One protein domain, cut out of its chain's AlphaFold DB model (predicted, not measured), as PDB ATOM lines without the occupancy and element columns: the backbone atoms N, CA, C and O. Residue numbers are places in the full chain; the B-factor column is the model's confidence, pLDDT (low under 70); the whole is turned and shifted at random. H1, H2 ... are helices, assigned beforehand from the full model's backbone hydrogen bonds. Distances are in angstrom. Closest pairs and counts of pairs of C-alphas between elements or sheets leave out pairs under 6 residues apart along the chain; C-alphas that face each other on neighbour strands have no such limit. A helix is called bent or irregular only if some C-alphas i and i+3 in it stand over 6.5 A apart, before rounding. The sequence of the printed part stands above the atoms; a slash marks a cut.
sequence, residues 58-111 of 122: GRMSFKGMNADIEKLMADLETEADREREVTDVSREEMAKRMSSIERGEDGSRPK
ATOM      1  N   GLY A  58      41.897 -10.666  18.712       84.44
ATOM      2  CA  GLY A  58      40.600  -9.983  18.673       84.44
ATOM      3  C   GLY A  58      39.709 -10.154  19.910       84.44
ATOM      4  O   GLY A  58      38.836  -9.317  20.141       84.44
ATOM      5  N   ARG A  59      39.881 -11.213  20.720       89.19
ATOM      6  CA  ARG A  59      39.085 -11.357  21.957       89.19
ATOM      7  C   ARG A  59      39.779 -10.612  23.090       89.19
ATOM      8  O   ARG A  59      40.888 -10.966  23.470       89.19
ATOM      9  N   MET A  60      39.080  -9.636  23.661       90.06
ATOM     10  CA  MET A  60      39.611  -8.781  24.716       90.06
ATOM     11  C   MET A  60      38.660  -8.703  25.913       90.06
ATOM     12  O   MET A  60      37.440  -8.706  25.749       90.06
ATOM     13  N   SER A  61      39.221  -8.623  27.118       91.25
ATOM     14  CA  SER A  61      38.511  -8.296  28.355       91.25
ATOM     15  C   SER A  61      39.316  -7.252  29.119       91.25
ATOM     16  O   SER A  61      40.536  -7.202  29.006       91.25
ATOM     17  N   PHE A  62      38.619  -6.407  29.873       90.88
ATOM     18  CA  PHE A  62      39.217  -5.345  30.669       90.88
ATOM     19  C   PHE A  62      38.567  -5.313  32.049       90.88
ATOM     20  O   PHE A  62      37.387  -5.639  32.198       90.88
ATOM     21  N   LYS A  63      39.307  -4.800  33.038       91.69
ATOM     22  CA  LYS A  63      38.808  -4.546  34.401       91.69
ATOM     23  C   LYS A  63      38.272  -5.799  35.116       91.69
ATOM     24  O   LYS A  63      37.375  -5.676  35.947       91.69
ATOM     25  N   GLY A  64      38.806  -6.981  34.815       91.12
ATOM     26  CA  GLY A  64      38.449  -8.224  35.493       91.12
ATOM     27  C   GLY A  64      37.095  -8.805  35.086       91.12
ATOM     28  O   GLY A  64      36.548  -9.621  35.822       91.12
ATOM     29  N   MET A  65      36.525  -8.405  33.942       91.00
ATOM     30  CA  MET A  65      35.253  -8.971  33.461       91.00
ATOM     31  C   MET A  65      35.388 -10.443  33.050       91.00
ATOM     32  O   MET A  65      34.418 -11.195  33.122       91.00
ATOM     33  N   ASN A  66      36.585 -10.857  32.627       93.81
ATOM     34  CA  ASN A  66      36.917 -12.240  32.324       93.81
ATOM     35  C   ASN A  66      38.429 -12.482  32.479       93.81
ATOM     36  O   ASN A  66      39.219 -12.131  31.601       93.81
ATOM     37  N   ALA A  67      38.809 -13.125  33.583       93.56
ATOM     38  CA  ALA A  67      40.204 -13.411  33.916       93.56
ATOM     39  C   ALA A  67      40.895 -14.341  32.905       93.56
ATOM     40  O   ALA A  67      42.076 -14.160  32.618       93.56
ATOM     41  N   ASP A  68      40.170 -15.301  32.324       93.06
ATOM     42  CA  ASP A  68      40.744 -16.241  31.356       93.06
ATOM     43  C   ASP A  68      41.094 -15.534  30.043       93.06
ATOM     44  O   ASP A  68      42.139 -15.795  29.448       93.06
ATOM     45  N   ILE A  69      40.241 -14.598  29.604       93.19
ATOM     46  CA  ILE A  69      40.500 -13.786  28.407       93.19
ATOM     47  C   ILE A  69      41.617 -12.773  28.669       93.19
ATOM     48  O   ILE A  69      42.442 -12.558  27.789       93.19
ATOM     49  N   GLU A  70      41.677 -12.172  29.859       91.44
ATOM     50  CA  GLU A  70      42.759 -11.246  30.231       91.44
ATOM     51  C   GLU A  70      44.116 -11.947  30.283       91.44
ATOM     52  O   GLU A  70      45.099 -11.425  29.760       91.44
ATOM     53  N   LYS A  71      44.165 -13.165  30.828       91.88
ATOM     54  CA  LYS A  71      45.377 -13.985  30.807       91.88
ATOM     55  C   LYS A  71      45.797 -14.329  29.379       91.88
ATOM     56  O   LYS A  71      46.951 -14.144  29.017       91.88
ATOM     57  N   LEU A  72      44.854 -14.789  28.558       90.56
ATOM     58  CA  LEU A  72      45.132 -15.148  27.170       90.56
ATOM     59  C   LEU A  72      45.576 -13.935  26.338       90.56
ATOM     60  O   LEU A  72      46.436 -14.072  25.475       90.56
ATOM     61  N   MET A  73      45.029 -12.748  26.611       90.31
ATOM     62  CA  MET A  73      45.492 -11.497  26.011       90.31
ATOM     63  C   MET A  73      46.948 -11.207  26.387       90.31
ATOM     64  O   MET A  73      47.736 -10.897  25.504       90.31
ATOM     65  N   ALA A  74      47.308 -11.346  27.667       87.50
ATOM     66  CA  ALA A  74      48.668 -11.101  28.144       87.50
ATOM     67  C   ALA A  74      49.687 -12.110  27.586       87.50
ATOM     68  O   ALA A  74      50.814 -11.730  27.269       87.50
ATOM     69  N   ASP A  75      49.287 -13.376  27.440       89.00
ATOM     70  CA  ASP A  75      50.129 -14.443  26.887       89.00
ATOM     71  C   ASP A  75      50.403 -14.246  25.380       89.00
ATOM     72  O   ASP A  75      51.462 -14.633  24.887       89.00
ATOM     73  N   LEU A  76      49.453 -13.658  24.642       87.00
ATOM     74  CA  LEU A  76      49.556 -13.406  23.197       87.00
ATOM     75  C   LEU A  76      50.122 -12.023  22.849       87.00
ATOM     76  O   LEU A  76      50.341 -11.733  21.673       87.00
ATOM     77  N   GLU A  77      50.330 -11.162  23.840       84.88
ATOM     78  CA  GLU A  77      50.862  -9.823  23.634       84.88
ATOM     79  C   GLU A  77      52.362  -9.870  23.319       84.88
ATOM     80  O   GLU A  77      53.159 -10.439  24.069       84.88
ATOM     81  N   THR A  78      52.762  -9.249  22.207       80.50
ATOM     82  CA  THR A  78      54.173  -9.163  21.816       80.50
ATOM     83  C   THR A  78      54.860  -7.958  22.465       80.50
ATOM     84  O   THR A  78      54.212  -6.976  22.821       80.50
ATOM     85  N   GLU A  79      56.192  -7.969  22.582       71.62
ATOM     86  CA  GLU A  79      56.931  -6.799  23.101       71.62
ATOM     87  C   GLU A  79      56.670  -5.532  22.264       71.62
ATOM     88  O   GLU A  79      56.528  -4.438  22.807       71.62
ATOM     89  N   ALA A  80      56.487  -5.688  20.949       71.12
ATOM     90  CA  ALA A  80      56.125  -4.591  20.055       71.12
ATOM     91  C   ALA A  80      54.733  -4.001  20.358       71.12
ATOM     92  O   ALA A  80      54.493  -2.823  20.095       71.12
ATOM     93  N   ASP A  81      53.810  -4.798  20.900       73.56
ATOM     94  CA  ASP A  81      52.497  -4.319  21.335       73.56
ATOM     95  C   ASP A  81      52.582  -3.537  22.644       73.56
ATOM     96  O   ASP A  81      51.884  -2.533  22.787       73.56
ATOM     97  N   ARG A  82      53.465  -3.954  23.560       72.75
ATOM     98  CA  ARG A  82      53.701  -3.268  24.839       72.75
ATOM     99  C   ARG A  82      54.379  -1.923  24.650       72.75
ATOM    100  O   ARG A  82      53.978  -0.949  25.278       72.75
ATOM    101  N   GLU A  83      55.357  -1.843  23.750       70.88
ATOM    102  CA  GLU A  83      56.038  -0.586  23.415       70.88
ATOM    103  C   GLU A  83      55.071   0.463  22.847       70.88
ATOM    104  O   GLU A  83      55.176   1.642  23.178       70.88
ATOM    105  N   ARG A  84      54.075   0.047  22.050       69.12
ATOM    106  CA  ARG A  84      53.026   0.949  21.533       69.12
ATOM    107  C   ARG A  84      52.069   1.448  22.614       69.12
ATOM    108  O   ARG A  84      51.440   2.486  22.428       69.12
ATOM    109  N   GLU A  85      51.919   0.706  23.707       68.44
ATOM    110  CA  GLU A  85      51.077   1.094  24.843       68.44
ATOM    111  C   GLU A  85      51.806   1.977  25.861       68.44
ATOM    112  O   GLU A  85      51.183   2.472  26.807       68.44
ATOM    113  N   VAL A  86      53.100   2.241  25.655       71.75
ATOM    114  CA  VAL A  86      53.832   3.236  26.436       71.75
ATOM    115  C   VAL A  86      53.267   4.615  26.108       71.75
ATOM    116  O   VAL A  86      53.499   5.192  25.050       71.75
ATOM    117  N   THR A  87      52.481   5.149  27.035       76.69
ATOM    118  CA  THR A  87      51.948   6.504  26.945       76.69
ATOM    119  C   THR A  87      53.009   7.511  27.370       76.69
ATOM    120  O   THR A  87      53.553   7.386  28.466       76.69
ATOM    121  N   ASP A  88      53.210   8.568  26.579       83.12
ATOM    122  CA  ASP A  88      54.137   9.671  26.900       83.12
ATOM    123  C   ASP A  88      53.820  10.386  28.225       83.12
ATOM    124  O   ASP A  88      54.663  11.081  28.786       83.12
ATOM    125  N   VAL A  89      52.585  10.247  28.717       84.50
ATOM    126  CA  VAL A  89      52.109  10.867  29.954       84.50
ATOM    127  C   VAL A  89      51.681   9.785  30.927       84.50
ATOM    128  O   VAL A  89      50.785   8.989  30.638       84.50
ATOM    129  N   SER A  90      52.272   9.789  32.117       86.75
ATOM    130  CA  SER A  90      51.881   8.858  33.170       86.75
ATOM    131  C   SER A  90      50.479   9.173  33.709       86.75
ATOM    132  O   SER A  90      50.008  10.318  33.711       86.75
ATOM    133  N   ARG A  91      49.797   8.154  34.248       84.38
ATOM    134  CA  ARG A  91      48.482   8.337  34.893       84.38
ATOM    135  C   ARG A  91      48.531   9.362  36.027       84.38
ATOM    136  O   ARG A  91      47.581  10.120  36.210       84.38
ATOM    137  N   GLU A  92      49.631   9.398  36.771       88.88
ATOM    138  CA  GLU A  92      49.825  10.328  37.883       88.88
ATOM    139  C   GLU A  92      49.939  11.780  37.409       88.88
ATOM    140  O   GLU A  92      49.336  12.677  38.000       88.88
ATOM    141  N   GLU A  93      50.674  12.025  36.323       90.06
ATOM    142  CA  GLU A  93      50.792  13.355  35.717       90.06
ATOM    143  C   GLU A  93      49.458  13.837  35.153       90.06
ATOM    144  O   GLU A  93      49.058  14.980  35.395       90.06
ATOM    145  N   MET A  94      48.724  12.957  34.464       90.12
ATOM    146  CA  MET A  94      47.387  13.277  33.971       90.12
ATOM    147  C   MET A  94      46.435  13.604  35.127       90.12
ATOM    148  O   MET A  94      45.709  14.596  35.048       90.12
ATOM    149  N   ALA A  95      46.468  12.833  36.219       89.94
ATOM    150  CA  ALA A  95      45.647  13.085  37.404       89.94
ATOM    151  C   ALA A  95      45.964  14.442  38.047       89.94
ATOM    152  O   ALA A  95      45.050  15.204  38.371       89.94
ATOM    153  N   LYS A  96      47.252  14.797  38.166       89.62
ATOM    154  CA  LYS A  96      47.680  16.118  38.655       89.62
ATOM    155  C   LYS A  96      47.120  17.231  37.773       89.62
ATOM    156  O   LYS A  96      46.493  18.149  38.299       89.62
ATOM    157  N   ARG A  97      47.259  17.123  36.447       87.56
ATOM    158  CA  ARG A  97      46.739  18.119  35.494       87.56
ATOM    159  C   ARG A  97      45.214  18.238  35.555       87.56
ATOM    160  O   ARG A  97      44.702  19.352  35.574       87.56
ATOM    161  N   MET A  98      44.499  17.115  35.645       85.75
ATOM    162  CA  MET A  98      43.038  17.098  35.775       85.75
ATOM    163  C   MET A  98      42.591  17.800  37.062       85.75
ATOM    164  O   MET A  98      41.705  18.646  37.024       85.75
ATOM    165  N   SER A  99      43.277  17.536  38.180       84.25
ATOM    166  CA  SER A  99      42.996  18.188  39.467       84.25
ATOM    167  C   SER A  99      43.221  19.703  39.438       84.25
ATOM    168  O   SER A  99      42.591  20.443  40.196       84.25
ATOM    169  N   SER A 100      44.139  20.178  38.594       82.88
ATOM    170  CA  SER A 100      44.374  21.606  38.383       82.88
ATOM    171  C   SER A 100      43.269  22.221  37.522       82.88
ATOM    172  O   SER A 100      42.771  23.292  37.847       82.88
ATOM    173  N   ILE A 101      42.815  21.516  36.480       82.81
ATOM    174  CA  ILE A 101      41.697  21.945  35.622       82.81
ATOM    175  C   ILE A 101      40.385  22.025  36.418       82.81
ATOM    176  O   ILE A 101      39.630  22.982  36.270       82.81
ATOM    177  N   GLU A 102      40.120  21.059  37.299       79.12
ATOM    178  CA  GLU A 102      38.935  21.060  38.169       79.12
ATOM    179  C   GLU A 102      38.917  22.216  39.176       79.12
ATOM    180  O   GLU A 102      37.847  22.627  39.632       79.12
ATOM    181  N   ARG A 103      40.096  22.726  39.544       75.56
ATOM    182  CA  ARG A 103      40.250  23.823  40.501       75.56
ATOM    183  C   ARG A 103      40.282  25.206  39.862       75.56
ATOM    184  O   ARG A 103      40.175  26.153  40.621       75.56
ATOM    185  N   GLY A 104      40.402  25.327  38.538       68.12
ATOM    186  CA  GLY A 104      40.589  26.619  37.867       68.12
ATOM    187  C   GLY A 104      41.970  27.232  38.141       68.12
ATOM    188  O   GLY A 104      42.590  26.968  39.172       68.12
ATOM    189  N   GLU A 105      42.483  28.053  37.220       68.19
ATOM    190  CA  GLU A 105      43.794  28.722  37.374       68.19
ATOM    191  C   GLU A 105      43.838  29.676  38.583       68.19
ATOM    192  O   GLU A 105      44.905  29.955  39.125       68.19
ATOM    193  N   ASP A 106      42.669  30.127  39.039       71.88
ATOM    194  CA  ASP A 106      42.442  31.010  40.182       71.88
ATOM    195  C   ASP A 106      42.010  30.266  41.465       71.88
ATOM    196  O   ASP A 106      41.714  30.896  42.481       71.88
ATOM    197  N   GLY A 107      41.949  28.929  41.443       67.81
ATOM    198  CA  GLY A 107      41.426  28.127  42.551       67.81
ATOM    199  C   GLY A 107      39.892  28.125  42.661       67.81
ATOM    200  O   GLY A 107      39.351  27.547  43.613       67.81
ATOM    201  N   SER A 108      39.179  28.743  41.709       69.88
ATOM    202  CA  SER A 108      37.720  28.743  41.662       69.88
ATOM    203  C   SER A 108      37.157  27.476  41.004       69.88
ATOM    204  O   SER A 108      37.555  27.036  39.925       69.88
ATOM    205  N   ARG A 109      36.158  26.862  41.650       68.50
ATOM    206  CA  ARG A 109      35.476  25.695  41.073       68.50
ATOM    207  C   ARG A 109      34.570  26.140  39.916       68.50
ATOM    208  O   ARG A 109      33.690  26.979  40.143       68.50
ATOM    209  N   PRO A 110      34.691  25.552  38.713       70.00
ATOM    210  CA  PRO A 110      33.835  25.905  37.589       70.00
ATOM    211  C   PRO A 110      32.365  25.586  37.897       70.00
ATOM    212  O   PRO A 110      32.033  24.572  38.521       70.00
ATOM    213  N   LYS A 111      31.455  26.463  37.451       72.19
ATOM    214  CA  LYS A 111      30.009  26.296  37.662       72.19
ATOM    215  C   LYS A 111      29.526  24.982  37.037       72.19
ATOM    216  O   LYS A 111      29.816  24.690  35.876       72.19
TER     217      LYS A 111
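AT A GLANCE: This is residues 58 to 111 of the 122 residues of the protein "M-phase phosphoprotein 6-like protein" of Dinothrombium tinctorium (UniProt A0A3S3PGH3). The printed part is a chain strung out in the shape of a wide, open bracket, with three separate helices along it and no shared core. A loop at the first residues folds back beside H1, which makes one arm; short H2 lies near the corner, and H3 makes most of the far arm, with a hooked tail after it. There are 54 residues printed, with three named helices in the order H1, H2, H3 and no named strand, and the class is all helix. The whole is extended, with a radius of gyration of the C-alphas of 17.6 A, and the C-alphas span 48 by 25 by 16 A.

HOW THE PARTS SIT: Begin at Gly 58 and read on to H1, residues 67 to 76; it touches no helix. After a tight link of 2 residues you reach H2, residues 79 to 84, which is apart from H1. A short link of 6 residues then leads to H3, residues 91 to 103, which is apart from H2. H1 and H3 are apart too, with no C-alpha of the one within 8 A of the other. Look at the O and N atoms inside H1, H2 and H3: in these helices every O i to N i+4 pair is within hydrogen-bond range. Residues 83 to 100, of which 91 to 100 belong to H3, stand free, and so do residues 63 to 68.

IN THESE COORDINATES: Find C-alpha 67 at (40.204, -13.411, 33.916); from there H1 runs 14.2 A to C-alpha 76, with x rising and z falling. H2 begins at C-alpha 79, at (56.931, -6.799, 23.101), and runs 8.8 A to C-alpha 84, mainly toward higher y. H3, the longest helix by residues with 13, runs 18.4 A from C-alpha 91 to C-alpha 103 at (40.250, 23.823, 40.501), toward higher y and lower x. None of the three helices is bent or irregular.

THE WHOLE: The outline is elongated, and the two C-alphas farthest apart are those of Asp 68 and Asp 106, at 48.1 A. From the first printed C-alpha, Gly 58, to the last, Lys 111, the distance is 42.3 A. The printed part has no cut, and no link between its helices is long. In the B-factor column you will find a mean pLDDT of 82.5 for the printed part. The model's confidence is under 70 at residues 84 to 85, 104 to 105 and 107 to 109; H1 has a mean of 91, H2 of 72 and H3 of 85.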